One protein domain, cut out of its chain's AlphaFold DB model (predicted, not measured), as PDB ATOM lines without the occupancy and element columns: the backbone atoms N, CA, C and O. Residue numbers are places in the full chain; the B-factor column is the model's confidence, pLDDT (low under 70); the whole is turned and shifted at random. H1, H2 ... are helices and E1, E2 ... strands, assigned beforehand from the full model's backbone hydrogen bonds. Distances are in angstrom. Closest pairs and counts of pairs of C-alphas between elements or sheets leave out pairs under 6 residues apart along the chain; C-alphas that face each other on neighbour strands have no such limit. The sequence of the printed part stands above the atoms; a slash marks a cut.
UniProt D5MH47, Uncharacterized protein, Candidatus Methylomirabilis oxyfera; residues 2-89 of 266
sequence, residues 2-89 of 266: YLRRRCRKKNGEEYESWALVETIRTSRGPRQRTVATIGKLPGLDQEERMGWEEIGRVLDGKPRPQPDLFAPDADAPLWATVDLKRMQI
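What this domain is: This is residues 2 to 89 of the 266 residues of an uncharacterized protein of Candidatus Methylomirabilis oxyfera (UniProt D5MH47). What is seen? A strongly twisted meander, E1, E2, E3, each the antiparallel neighbour of the one before, is followed by helix H1 and tail residues 60 to 89. How large? The 88 printed residues, class mixed, are extended, with radius of gyration of the C-alphas 19.7 A, and span 62 by 41 by 24 A.

How they stand to each other: Which strands pair? E1, residues 2 to 10, and E2, residues 13 to 26, form a hairpin with N 6 and O 17 2.8 A apart. E3, residues 29 to 39, forms another with E2, N 24 and O 31 2.8 A apart. And H1? H1, residues 46 to 59, is not on the sheet, and its O i to N i+4 pairs are within hydrogen-bond range.

Where its parts are: Where is E1? It runs 25.8 A from C-alpha 2 at (-24.862, -43.996, -21.329). And H1? It runs 19.9 A to C-alpha 59 at (-25.398, -22.319, -39.319).

The domain as a whole: Any cut? The printed part has none. Is confidence low? 39 residues have pLDDT under 70.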
ATOM      1  N   TYR A   2     -25.058 -45.405 -20.968       79.19
ATOM      2  CA  TYR A   2     -24.862 -43.996 -21.329       79.19
ATOM      3  C   TYR A   2     -23.403 -43.573 -21.110       79.19
ATOM      4  O   TYR A   2     -22.645 -44.258 -20.419       79.19
ATOM      5  N   LEU A   3     -23.007 -42.443 -21.696       79.44
ATOM      6  CA  LEU A   3     -21.670 -41.872 -21.536       79.44
ATOM      7  C   LEU A   3     -21.594 -40.995 -20.285       79.44
ATOM      8  O   LEU A   3     -22.454 -40.146 -20.051       79.44
ATOM      9  N   ARG A   4     -20.549 -41.186 -19.477       79.38
ATOM     10  CA  ARG A   4     -20.300 -40.411 -18.259       79.38
ATOM     11  C   ARG A   4     -18.948 -39.712 -18.338       79.38
ATOM     12  O   ARG A   4     -17.916 -40.374 -18.462       79.38
ATOM     13  N   ARG A   5     -18.969 -38.386 -18.184       78.06
ATOM     14  CA  ARG A   5     -17.769 -37.547 -18.086       78.06
ATOM     15  C   ARG A   5     -17.069 -37.751 -16.740       78.06
ATOM     16  O   ARG A   5     -17.724 -37.799 -15.694       78.06
ATOM     17  N   ARG A   6     -15.741 -37.852 -16.763       78.12
ATOM     18  CA  ARG A   6     -14.865 -37.849 -15.586       78.12
ATOM     19  C   ARG A   6     -13.796 -36.773 -15.760       78.12
ATOM     20  O   ARG A   6     -12.966 -36.884 -16.656       78.12
ATOM     21  N   CYS A   7     -13.806 -35.781 -14.875       74.19
ATOM     22  CA  CYS A   7     -12.777 -34.746 -14.803       74.19
ATOM     23  C   CYS A   7     -11.811 -35.085 -13.664       74.19
ATOM     24  O   CYS A   7     -12.242 -35.405 -12.551       74.19
ATOM     25  N   ARG A   8     -10.507 -35.042 -13.935       76.75
ATOM     26  CA  ARG A   8      -9.455 -35.234 -12.934       76.75
ATOM     27  C   ARG A   8      -8.438 -34.107 -13.057       76.75
ATOM     28  O   ARG A   8      -7.822 -33.959 -14.102       76.75
ATOM     29  N   LYS A   9      -8.213 -33.359 -11.976       71.12
ATOM     30  CA  LYS A   9      -7.129 -32.370 -11.905       71.12
ATOM     31  C   LYS A   9      -5.845 -33.032 -11.416       71.12
ATOM     32  O   LYS A   9      -5.858 -33.706 -10.383       71.12
ATOM     33  N   LYS A  10      -4.746 -32.864 -12.154       67.06
ATOM     34  CA  LYS A  10      -3.404 -33.313 -11.755       67.06
ATOM     35  C   LYS A  10      -2.383 -32.276 -12.224       67.06
ATOM     36  O   LYS A  10      -2.400 -31.902 -13.384       67.06
ATOM     37  N   ASN A  11      -1.510 -31.822 -11.323       59.62
ATOM     38  CA  ASN A  11      -0.458 -30.833 -11.608       59.62
ATOM     39  C   ASN A  11      -0.961 -29.514 -12.237       59.62
ATOM     40  O   ASN A  11      -0.285 -28.934 -13.072       59.62
ATOM     41  N   GLY A  12      -2.149 -29.040 -11.847       67.31
ATOM     42  CA  GLY A  12      -2.728 -27.798 -12.381       67.31
ATOM     43  C   GLY A  12      -3.461 -27.951 -13.718       67.31
ATOM     44  O   GLY A  12      -4.267 -27.091 -14.048       67.31
ATOM     45  N   GLU A  13      -3.283 -29.071 -14.423       57.28
ATOM     46  CA  GLU A  13      -4.014 -29.390 -15.650       57.28
ATOM     47  C   GLU A  13      -5.269 -30.225 -15.361       57.28
ATOM     48  O   GLU A  13      -5.283 -31.129 -14.510       57.28
ATOM     49  N   GLU A  14      -6.355 -29.904 -16.064       72.56
ATOM     50  CA  GLU A  14      -7.633 -30.601 -15.970       72.56
ATOM     51  C   GLU A  14      -7.757 -31.625 -17.101       72.56
ATOM     52  O   GLU A  14      -7.798 -31.288 -18.280       72.56
ATOM     53  N   TYR A  15      -7.810 -32.904 -16.734       67.69
ATOM     54  CA  TYR A  15      -7.938 -34.009 -17.674       67.69
ATOM     55  C   TYR A  15      -9.390 -34.471 -17.718       67.69
ATOM     56  O   TYR A  15      -9.913 -35.014 -16.738       67.69
ATOM     57  N   GLU A  16     -10.035 -34.289 -18.867       76.50
ATOM     58  CA  GLU A  16     -11.352 -34.853 -19.145       76.50
ATOM     59  C   GLU A  16     -11.231 -36.219 -19.833       76.50
ATOM     60  O   GLU A  16     -10.410 -36.429 -20.725       76.50
ATOM     61  N   SER A  17     -12.048 -37.178 -19.396       79.62
ATOM     62  CA  SER A  17     -12.149 -38.511 -19.996       79.62
ATOM     63  C   SER A  17     -13.588 -39.013 -19.967       79.62
ATOM     64  O   SER A  17     -14.374 -38.647 -19.085       79.62
ATOM     65  N   TRP A  18     -13.930 -39.875 -20.918       79.38
ATOM     66  CA  TRP A  18     -15.265 -40.446 -21.043       79.38
ATOM     67  C   TRP A  18     -15.264 -41.946 -20.766       79.38
ATOM     68  O   TRP A  18     -14.351 -42.687 -21.139       79.38
ATOM     69  N   ALA A  19     -16.316 -42.402 -20.092       82.94
ATOM     70  CA  ALA A  19     -16.550 -43.809 -19.812       82.94
ATOM     71  C   ALA A  19     -17.967 -44.205 -20.230       82.94
ATOM     72  O   ALA A  19     -18.928 -43.488 -19.940       82.94
ATOM     73  N   LEU A  20     -18.102 -45.372 -20.858       85.38
ATOM     74  CA  LEU A  20     -19.392 -46.006 -21.095       85.38
ATOM     75  C   LEU A  20     -19.841 -46.696 -19.806       85.38
ATOM     76  O   LEU A  20     -19.128 -47.535 -19.249       85.38
ATOM     77  N   VAL A  21     -21.015 -46.320 -19.310       90.00
ATOM     78  CA  VAL A  21     -21.557 -46.792 -18.036       90.00
ATOM     79  C   VAL A  21     -22.904 -47.459 -18.267       90.00
ATOM     80  O   VAL A  21     -23.772 -46.951 -18.981       90.00
ATOM     81  N   GLU A  22     -23.105 -48.602 -17.629       89.06
ATOM     82  CA  GLU A  22     -24.388 -49.288 -17.582       89.06
ATOM     83  C   GLU A  22     -24.965 -49.272 -16.167       89.06
ATOM     84  O   GLU A  22     -24.236 -49.262 -15.172       89.06
ATOM     85  N   THR A  23     -26.293 -49.261 -16.071       91.69
ATOM     86  CA  THR A  23     -26.995 -49.387 -14.793       91.69
ATOM     87  C   THR A  23     -27.426 -50.838 -14.628       91.69
ATOM     88  O   THR A  23     -28.246 -51.326 -15.401       91.69
ATOM     89  N   ILE A  24     -26.909 -51.504 -13.600       89.62
ATOM     90  CA  ILE A  24     -27.263 -52.873 -13.222       89.62
ATOM     91  C   ILE A  24     -28.169 -52.859 -11.989       89.62
ATOM     92  O   ILE A  24     -27.953 -52.096 -11.046       89.62
ATOM     93  N   ARG A  25     -29.203 -53.704 -11.965       83.75
ATOM     94  CA  ARG A  25     -30.027 -53.893 -10.761       83.75
ATOM     95  C   ARG A  25     -29.330 -54.868  -9.820       83.75
ATOM     96  O   ARG A  25     -29.011 -55.984 -10.209       83.75
ATOM     97  N   THR A  26     -29.110 -54.445  -8.580       86.69
ATOM     98  CA  THR A  26     -28.559 -55.291  -7.514       86.69
ATOM     99  C   THR A  26     -29.592 -55.464  -6.403       86.69
ATOM    100  O   THR A  26     -30.557 -54.704  -6.327       86.69
ATOM    101  N   SER A  27     -29.372 -56.420  -5.498       83.69
ATOM    102  CA  SER A  27     -30.212 -56.626  -4.305       83.69
ATOM    103  C   SER A  27     -30.296 -55.397  -3.388       83.69
ATOM    104  O   SER A  27     -31.212 -55.293  -2.583       83.69
ATOM    105  N   ARG A  28     -29.372 -54.435  -3.535       84.81
ATOM    106  CA  ARG A  28     -29.353 -53.145  -2.822       84.81
ATOM    107  C   ARG A  28     -29.788 -51.962  -3.701       84.81
ATOM    108  O   ARG A  28     -29.417 -50.823  -3.417       84.81
ATOM    109  N   GLY A  29     -30.516 -52.225  -4.788       86.69
ATOM    110  CA  GLY A  29     -31.000 -51.222  -5.739       86.69
ATOM    111  C   GLY A  29     -30.134 -51.071  -7.000       86.69
ATOM    112  O   GLY A  29     -29.173 -51.822  -7.205       86.69
ATOM    113  N   PRO A  30     -30.482 -50.130  -7.893       84.00
ATOM    114  CA  PRO A  30     -29.730 -49.879  -9.117       84.00
ATOM    115  C   PRO A  30     -28.335 -49.315  -8.805       84.00
ATOM    116  O   PRO A  30     -28.187 -48.314  -8.105       84.00
ATOM    117  N   ARG A  31     -27.298 -49.964  -9.334       88.75
ATOM    118  CA  ARG A  31     -25.890 -49.555  -9.248       88.75
ATOM    119  C   ARG A  31     -25.329 -49.350 -10.648       88.75
ATOM    120  O   ARG A  31     -25.864 -49.861 -11.622       88.75
ATOM    121  N   GLN A  32     -24.258 -48.576 -10.749       89.31
ATOM    122  CA  GLN A  32     -23.621 -48.260 -12.024       89.31
ATOM    123  C   GLN A  32     -22.316 -49.038 -12.161       89.31
ATOM    124  O   GLN A  32     -21.518 -49.062 -11.223       89.31
ATOM    125  N   ARG A  33     -22.094 -49.638 -13.330       89.12
ATOM    126  CA  ARG A  33     -20.861 -50.339 -13.692       89.12
ATOM    127  C   ARG A  33     -20.252 -49.669 -14.919       89.12
ATOM    128  O   ARG A  33     -20.947 -49.402 -15.894       89.12
ATOM    129  N   THR A  34     -18.956 -49.377 -14.871       88.69
ATOM    130  CA  THR A  34     -18.221 -48.928 -16.060       88.69
ATOM    131  C   THR A  34     -17.949 -50.135 -16.951       88.69
ATOM    132  O   THR A  34     -17.342 -51.100 -16.495       88.69
ATOM    133  N   VAL A  35     -18.432 -50.073 -18.191       84.56
ATOM    134  CA  VAL A  35     -18.301 -51.129 -19.205       84.56
ATOM    135  C   VAL A  35     -16.983 -50.971 -19.954       84.56
ATOM    136  O   VAL A  35     -16.235 -51.930 -20.091       84.56
ATOM    137  N   ALA A  36     -16.671 -49.744 -20.374       74.81
ATOM    138  CA  ALA A  36     -15.423 -49.414 -21.050       74.81
ATOM    139  C   ALA A  36     -14.988 -47.983 -20.712       74.81
ATOM    140  O   ALA A  36     -15.823 -47.087 -20.548       74.81
ATOM    141  N   THR A  37     -13.676 -47.769 -20.609       77.75
ATOM    142  CA  THR A  37     -13.090 -46.424 -20.550       77.75
ATOM    143  C   THR A  37     -12.677 -46.056 -21.966       77.75
ATOM    144  O   THR A  37     -11.839 -46.739 -22.541       77.75
ATOM    145  N   ILE A  38     -13.296 -45.020 -22.530       71.88
ATOM    146  CA  ILE A  38     -13.087 -44.612 -23.929       71.88
ATOM    147  C   ILE A  38     -11.849 -43.705 -24.046       71.88
ATOM    148  O   ILE A  38     -11.257 -43.590 -25.108       71.88
ATOM    149  N   GLY A  39     -11.413 -43.108 -22.932       70.12
ATOM    150  CA  GLY A  39     -10.292 -42.168 -22.909       70.12
ATOM    151  C   GLY A  39     -10.747 -40.754 -23.263       70.12
ATOM    152  O   GLY A  39     -11.879 -40.370 -22.942       70.12
ATOM    153  N   LYS A  40      -9.865 -39.964 -23.883       64.81
ATOM    154  CA  LYS A  40     -10.278 -38.738 -24.576       64.81
ATOM    155  C   LYS A  40     -10.998 -39.178 -25.847       64.81
ATOM    156  O   LYS A  40     -10.443 -39.960 -26.611       64.81
ATOM    157  N   LEU A  41     -12.236 -38.734 -26.041       55.72
ATOM    158  CA  LEU A  41     -12.876 -38.910 -27.340       55.72
ATOM    159  C   LEU A  41     -12.096 -38.039 -28.341       55.72
ATOM    160  O   LEU A  41     -11.943 -36.851 -28.053       55.72
ATOM    161  N   PRO A  42     -11.586 -38.589 -29.457       47.41
ATOM    162  CA  PRO A  42     -11.148 -37.755 -30.573       47.41
ATOM    163  C   PRO A  42     -12.367 -36.941 -31.043       47.41
ATOM    164  O   PRO A  42     -13.455 -37.510 -31.168       47.41
ATOM    165  N   GLY A  43     -12.238 -35.624 -31.195       51.88
ATOM    166  CA  GLY A  43     -13.355 -34.700 -31.439       51.88
ATOM    167  C   GLY A  43     -13.690 -33.740 -30.284       51.88
ATOM    168  O   GLY A  43     -14.668 -32.999 -30.392       51.88
ATOM    169  N   LEU A  44     -12.978 -33.793 -29.151       52.31
ATOM    170  CA  LEU A  44     -13.272 -33.011 -27.935       52.31
ATOM    171  C   LEU A  44     -12.022 -32.400 -27.285       52.31
ATOM    172  O   LEU A  44     -12.024 -32.131 -26.076       52.31
ATOM    173  N   ASP A  45     -10.948 -32.178 -28.044       61.41
ATOM    174  CA  ASP A  45     -10.001 -31.153 -27.617       61.41
ATOM    175  C   ASP A  45     -10.659 -29.757 -27.702       61.41
ATOM    176  O   ASP A  45     -11.774 -29.579 -28.210       61.41
ATOM    177  N   GLN A  46     -10.030 -28.767 -27.069       59.03
ATOM    178  CA  GLN A  46     -10.602 -27.425 -26.990       59.03
ATOM    179  C   GLN A  46     -10.806 -26.823 -28.392       59.03
ATOM    180  O   GLN A  46     -11.788 -26.119 -28.597       59.03
ATOM    181  N   GLU A  47      -9.941 -27.148 -29.355       59.81
ATOM    182  CA  GLU A  47     -10.011 -26.664 -30.737       59.81
ATOM    183  C   GLU A  47     -11.178 -27.279 -31.516       59.81
ATOM    184  O   GLU A  47     -11.982 -26.549 -32.094       59.81
ATOM    185  N   GLU A  48     -11.339 -28.602 -31.490       60.78
ATOM    186  CA  GLU A  48     -12.425 -29.314 -32.168       60.78
ATOM    187  C   GLU A  48     -13.787 -28.892 -31.612       60.78
ATOM    188  O   GLU A  48     -14.740 -28.680 -32.366       60.78
ATOM    189  N   ARG A  49     -13.885 -28.699 -30.291       62.34
ATOM    190  CA  ARG A  49     -15.113 -28.219 -29.649       62.34
ATOM    191  C   ARG A  49     -15.447 -26.781 -30.040       62.34
ATOM    192  O   ARG A  49     -16.607 -26.503 -30.348       62.34
ATOM    193  N   MET A  50     -14.453 -25.893 -30.056       62.62
ATOM    194  CA  MET A  50     -14.615 -24.527 -30.564       62.62
ATOM    195  C   MET A  50     -15.030 -24.548 -32.038       62.62
ATOM    196  O   MET A  50     -15.903 -23.780 -32.429       62.62
ATOM    197  N   GLY A  51     -14.499 -25.480 -32.833       64.88
ATOM    198  CA  GLY A  51     -14.936 -25.738 -34.204       64.88
ATOM    199  C   GLY A  51     -16.416 -26.094 -34.301       64.88
ATOM    200  O   GLY A  51     -17.141 -25.458 -35.061       64.88
ATOM    201  N   TRP A  52     -16.903 -27.049 -33.506       63.59
ATOM    202  CA  TRP A  52     -18.318 -27.440 -33.519       63.59
ATOM    203  C   TRP A  52     -19.265 -26.335 -33.029       63.59
ATOM    204  O   TRP A  52     -20.326 -26.132 -33.626       63.59
ATOM    205  N   GLU A  53     -18.897 -25.610 -31.970       67.81
ATOM    206  CA  GLU A  53     -19.685 -24.486 -31.445       67.81
ATOM    207  C   GLU A  53     -19.731 -23.318 -32.451       67.81
ATOM    208  O   GLU A  53     -20.791 -22.725 -32.668       67.81
ATOM    209  N   GLU A  54     -18.623 -23.050 -33.146       67.06
ATOM    210  CA  GLU A  54     -18.527 -22.043 -34.207       67.06
ATOM    211  C   GLU A  54     -19.309 -22.445 -35.469       67.06
ATOM    212  O   GLU A  54     -20.022 -21.619 -36.041       67.06
ATOM    213  N   ILE A  55     -19.257 -23.720 -35.877       66.38
ATOM    214  CA  ILE A  55     -20.070 -24.263 -36.976       66.38
ATOM    215  C   ILE A  55     -21.558 -24.089 -36.660       66.38
ATOM    216  O   ILE A  55     -22.304 -23.561 -37.484       66.38
ATOM    217  N   GLY A  56     -21.989 -24.481 -35.457       69.19
ATOM    218  CA  GLY A  56     -23.370 -24.288 -35.012       69.19
ATOM    219  C   GLY A  56     -23.775 -22.812 -35.024       69.19
ATOM    220  O   GLY A  56     -24.845 -22.467 -35.517       69.19
ATOM    221  N   ARG A  57     -22.889 -21.918 -34.563       76.81
ATOM    222  CA  ARG A  57     -23.096 -20.463 -34.590       76.81
ATOM    223  C   ARG A  57     -23.305 -19.929 -36.010       76.81
ATOM    224  O   ARG A  57     -24.228 -19.142 -36.218       76.81
ATOM    225  N   VAL A  58     -22.459 -20.333 -36.962       72.12
ATOM    226  CA  VAL A  58     -22.544 -19.915 -38.373       72.12
ATOM    227  C   VAL A  58     -23.825 -20.439 -39.020       72.12
ATOM    228  O   VAL A  58     -24.525 -19.667 -39.672       72.12
ATOM    229  N   LEU A  59     -24.166 -21.712 -38.800       71.81
ATOM    230  CA  LEU A  59     -25.398 -22.319 -39.319       71.81
ATOM    231  C   LEU A  59     -26.662 -21.653 -38.748       71.81
ATOM    232  O   LEU A  59     -27.628 -21.453 -39.481       71.81
ATOM    233  N   ASP A  60     -26.631 -21.248 -37.476       80.12
ATOM    234  CA  ASP A  60     -27.717 -20.525 -36.801       80.12
ATOM    235  C   ASP A  60     -27.742 -19.012 -37.116       80.12
ATOM    236  O   ASP A  60     -28.625 -18.297 -36.636       80.12
ATOM    237  N   GLY A  61     -26.760 -18.488 -37.863       74.69
ATOM    238  CA  GLY A  61     -26.650 -17.059 -38.184       74.69
ATOM    239  C   GLY A  61     -26.366 -16.155 -36.976       74.69
ATOM    240  O   GLY A  61     -26.682 -14.964 -37.001       74.69
ATOM    241  N   LYS A  62     -25.792 -16.696 -35.896       76.00
ATOM    242  CA  LYS A  62     -25.530 -15.950 -34.657       76.00
ATOM    243  C   LYS A  62     -24.244 -15.110 -34.778       76.00
ATOM    244  O   LYS A  62     -23.216 -15.611 -35.243       76.00
ATOM    245  N   PRO A  63     -24.242 -13.838 -34.337       71.56
ATOM    246  CA  PRO A  63     -23.033 -13.017 -34.325       71.56
ATOM    247  C   PRO A  63     -21.980 -13.598 -33.374       71.56
ATOM    248  O   PRO A  63     -22.306 -14.338 -32.445       71.56
ATOM    249  N   ARG A  64     -20.703 -13.290 -33.626       69.31
ATOM    250  CA  ARG A  64     -19.595 -13.802 -32.809       69.31
ATOM    251  C   ARG A  64     -19.696 -13.157 -31.420       69.31
ATOM    252  O   ARG A  64     -19.845 -11.933 -31.367       69.31
ATOM    253  N   PRO A  65     -19.688 -13.931 -30.321       67.31
ATOM    254  CA  PRO A  65     -19.705 -13.348 -28.985       67.31
ATOM    255  C   PRO A  65     -18.481 -12.445 -28.808       67.31
ATOM    256  O   PRO A  65     -17.408 -12.746 -29.333       67.31
ATOM    257  N   GLN A  66     -18.654 -11.312 -28.121       62.84
ATOM    258  CA  GLN A  66     -17.524 -10.445 -27.794       62.84
ATOM    259  C   GLN A  66     -16.518 -11.233 -26.944       62.84
ATOM    260  O   GLN A  66     -16.953 -11.935 -26.025       62.84
ATOM    261  N   PRO A  67     -15.209 -11.141 -27.239       62.53
ATOM    262  CA  PRO A  67     -14.198 -11.781 -26.415       62.53
ATOM    263  C   PRO A  67     -14.267 -11.215 -24.992       62.53
ATOM    264  O   PRO A  67     -14.417 -10.006 -24.793       62.53
ATOM    265  N   ASP A  68     -14.218 -12.106 -24.004       64.12
ATOM    266  CA  ASP A  68     -14.212 -11.735 -22.593       64.12
ATOM    267  C   ASP A  68     -12.862 -11.092 -22.249       64.12
ATOM    268  O   ASP A  68     -11.814 -11.586 -22.661       64.12
ATOM    269  N   LEU A  69     -12.864  -9.997 -21.483       61.81
ATOM    270  CA  LEU A  69     -11.689  -9.135 -21.265       61.81
ATOM    271  C   LEU A  69     -10.509  -9.865 -20.584       61.81
ATOM    272  O   LEU A  69      -9.387  -9.363 -20.568       61.81
ATOM    273  N   PHE A  70     -10.788 -11.028 -19.989       69.12
ATOM    274  CA  PHE A  70      -9.857 -11.846 -19.214       69.12
ATOM    275  C   PHE A  70      -9.646 -13.254 -19.788       69.12
ATOM    276  O   PHE A  70      -8.882 -14.029 -19.207       69.12
ATOM    277  N   ALA A  71     -10.309 -13.605 -20.894       59.47
ATOM    278  CA  ALA A  71     -10.114 -14.889 -21.556       59.47
ATOM    279  C   ALA A  71      -9.118 -14.726 -22.716       59.47
ATOM    280  O   ALA A  71      -9.254 -13.784 -23.496       59.47
ATOM    281  N   PRO A  72      -8.111 -15.609 -22.852       58.94
ATOM    282  CA  PRO A  72      -7.242 -15.590 -24.021       58.94
ATOM    283  C   PRO A  72      -8.072 -15.839 -25.289       58.94
ATOM    284  O   PRO A  72      -8.908 -16.745 -25.306       58.94
ATOM    285  N   ASP A  73      -7.832 -15.039 -26.334       58.38
ATOM    286  CA  ASP A  73      -8.371 -15.283 -27.674       58.38
ATOM    287  C   ASP A  73      -7.857 -16.650 -28.140       58.38
ATOM    288  O   ASP A  73      -6.679 -16.816 -28.451       58.38
ATOM    289  N   ALA A  74      -8.727 -17.659 -28.125       59.28
ATOM    290  CA  ALA A  74      -8.434 -18.925 -28.774       59.28
ATOM    291  C   ALA A  74      -8.467 -18.691 -30.288       59.28
ATOM    292  O   ALA A  74      -9.456 -18.150 -30.802       59.28
ATOM    293  N   ASP A  75      -7.402 -19.085 -30.991       61.75
ATOM    294  CA  ASP A  75      -7.339 -18.997 -32.446       61.75
ATOM    295  C   ASP A  75      -8.565 -19.699 -33.037       61.75
ATOM    296  O   ASP A  75      -8.819 -20.880 -32.796       61.75
ATOM    297  N   ALA A  76      -9.388 -18.940 -33.767       59.09
ATOM    298  CA  ALA A  76     -10.543 -19.535 -34.416       59.09
ATOM    299  C   ALA A  76     -10.063 -20.555 -35.450       59.09
ATOM    300  O   ALA A  76      -9.136 -20.252 -36.209       59.09
ATOM    301  N   PRO A  77     -10.721 -21.721 -35.539       61.16
ATOM    302  CA  PRO A  77     -10.401 -22.684 -36.573       61.16
ATOM    303  C   PRO A  77     -10.520 -22.018 -37.945       61.16
ATOM    304  O   PRO A  77     -11.462 -21.269 -38.216       61.16
ATOM    305  N   LEU A  78      -9.541 -22.277 -38.809       62.84
ATOM    306  CA  LEU A  78      -9.546 -21.798 -40.185       62.84
ATOM    307  C   LEU A  78     -10.675 -22.504 -40.938       62.84
ATOM    308  O   LEU A  78     -10.611 -23.705 -41.191       62.84
ATOM    309  N   TRP A  79     -11.710 -21.758 -41.306       68.75
ATOM    310  CA  TRP A  79     -12.770 -22.238 -42.185       68.75
ATOM    311  C   TRP A  79     -12.775 -21.441 -43.486       68.75
ATOM    312  O   TRP A  79     -12.440 -20.257 -43.524       68.75
ATOM    313  N   ALA A  80     -13.160 -22.111 -44.569       67.69
ATOM    314  CA  ALA A  80     -13.316 -21.510 -45.882       67.69
ATOM    315  C   ALA A  80     -14.742 -21.757 -46.375       67.69
ATOM    316  O   ALA A  80     -15.243 -22.881 -46.328       67.69
ATOM    317  N   THR A  81     -15.402 -20.710 -46.865       73.94
ATOM    318  CA  THR A  81     -16.689 -20.858 -47.550       73.94
ATOM    319  C   THR A  81     -16.439 -21.476 -48.920       73.94
ATOM    320  O   THR A  81     -15.815 -20.853 -49.777       73.94
ATOM    321  N   VAL A  82     -16.927 -22.697 -49.137       79.81
ATOM    322  CA  VAL A  82     -16.789 -23.407 -50.414       79.81
ATOM    323  C   VAL A  82     -18.067 -23.236 -51.233       79.81
ATOM    324  O   VAL A  82     -19.160 -23.554 -50.766       79.81
ATOM    325  N   ASP A  83     -17.943 -22.750 -52.470       85.50
ATOM    326  CA  ASP A  83     -19.058 -22.752 -53.420       85.50
ATOM    327  C   ASP A  83     -19.283 -24.175 -53.945       85.50
ATOM    328  O   ASP A  83     -18.615 -24.632 -54.876       85.50
ATOM    329  N   LEU A  84     -20.259 -24.870 -53.357       86.38
ATOM    330  CA  LEU A  84     -20.616 -26.240 -53.728       86.38
ATOM    331  C   LEU A  84     -21.000 -26.381 -55.210       86.38
ATOM    332  O   LEU A  84     -20.825 -27.456 -55.775       86.38
ATOM    333  N   LYS A  85     -21.485 -25.314 -55.869       88.31
ATOM    334  CA  LYS A  85     -21.837 -25.359 -57.302       88.31
ATOM    335  C   LYS A  85     -20.612 -25.405 -58.209       88.31
ATOM    336  O   LYS A  85     -20.734 -25.794 -59.367       88.31
ATOM    337  N   ARG A  86     -19.454 -24.977 -57.704       89.69
ATOM    338  CA  ARG A  86     -18.170 -24.982 -58.417       89.69
ATOM    339  C   ARG A  86     -17.269 -26.139 -58.000       89.69
ATOM    340  O   ARG A  86     -16.165 -26.247 -58.520       89.69
ATOM    341  N   MET A  87     -17.715 -26.991 -57.078       88.44
ATOM    342  CA  MET A  87     -16.946 -28.150 -56.641       88.44
ATOM    343  C   MET A  87     -16.809 -29.151 -57.793       88.44
ATOM    344  O   MET A  87     -17.809 -29.599 -58.356       88.44
ATOM    345  N   GLN A  88     -15.572 -29.501 -58.137       87.06
ATOM    346  CA  GLN A  88     -15.251 -30.487 -59.166       87.06
ATOM    347  C   GLN A  88     -14.345 -31.569 -58.581       87.06
ATOM    348  O   GLN A  88     -13.492 -31.297 -57.738       87.06
ATOM    349  N   ILE A  89     -14.557 -32.808 -59.023       88.25
ATOM    350  CA  ILE A  89     -13.702 -33.947 -58.685       88.25
ATOM    351  C   ILE A  89     -12.811 -34.188 -59.899       88.25
ATOM    352  O   ILE A  89     -13.282 -34.691 -60.914       88.25
TER     353      ILE A  89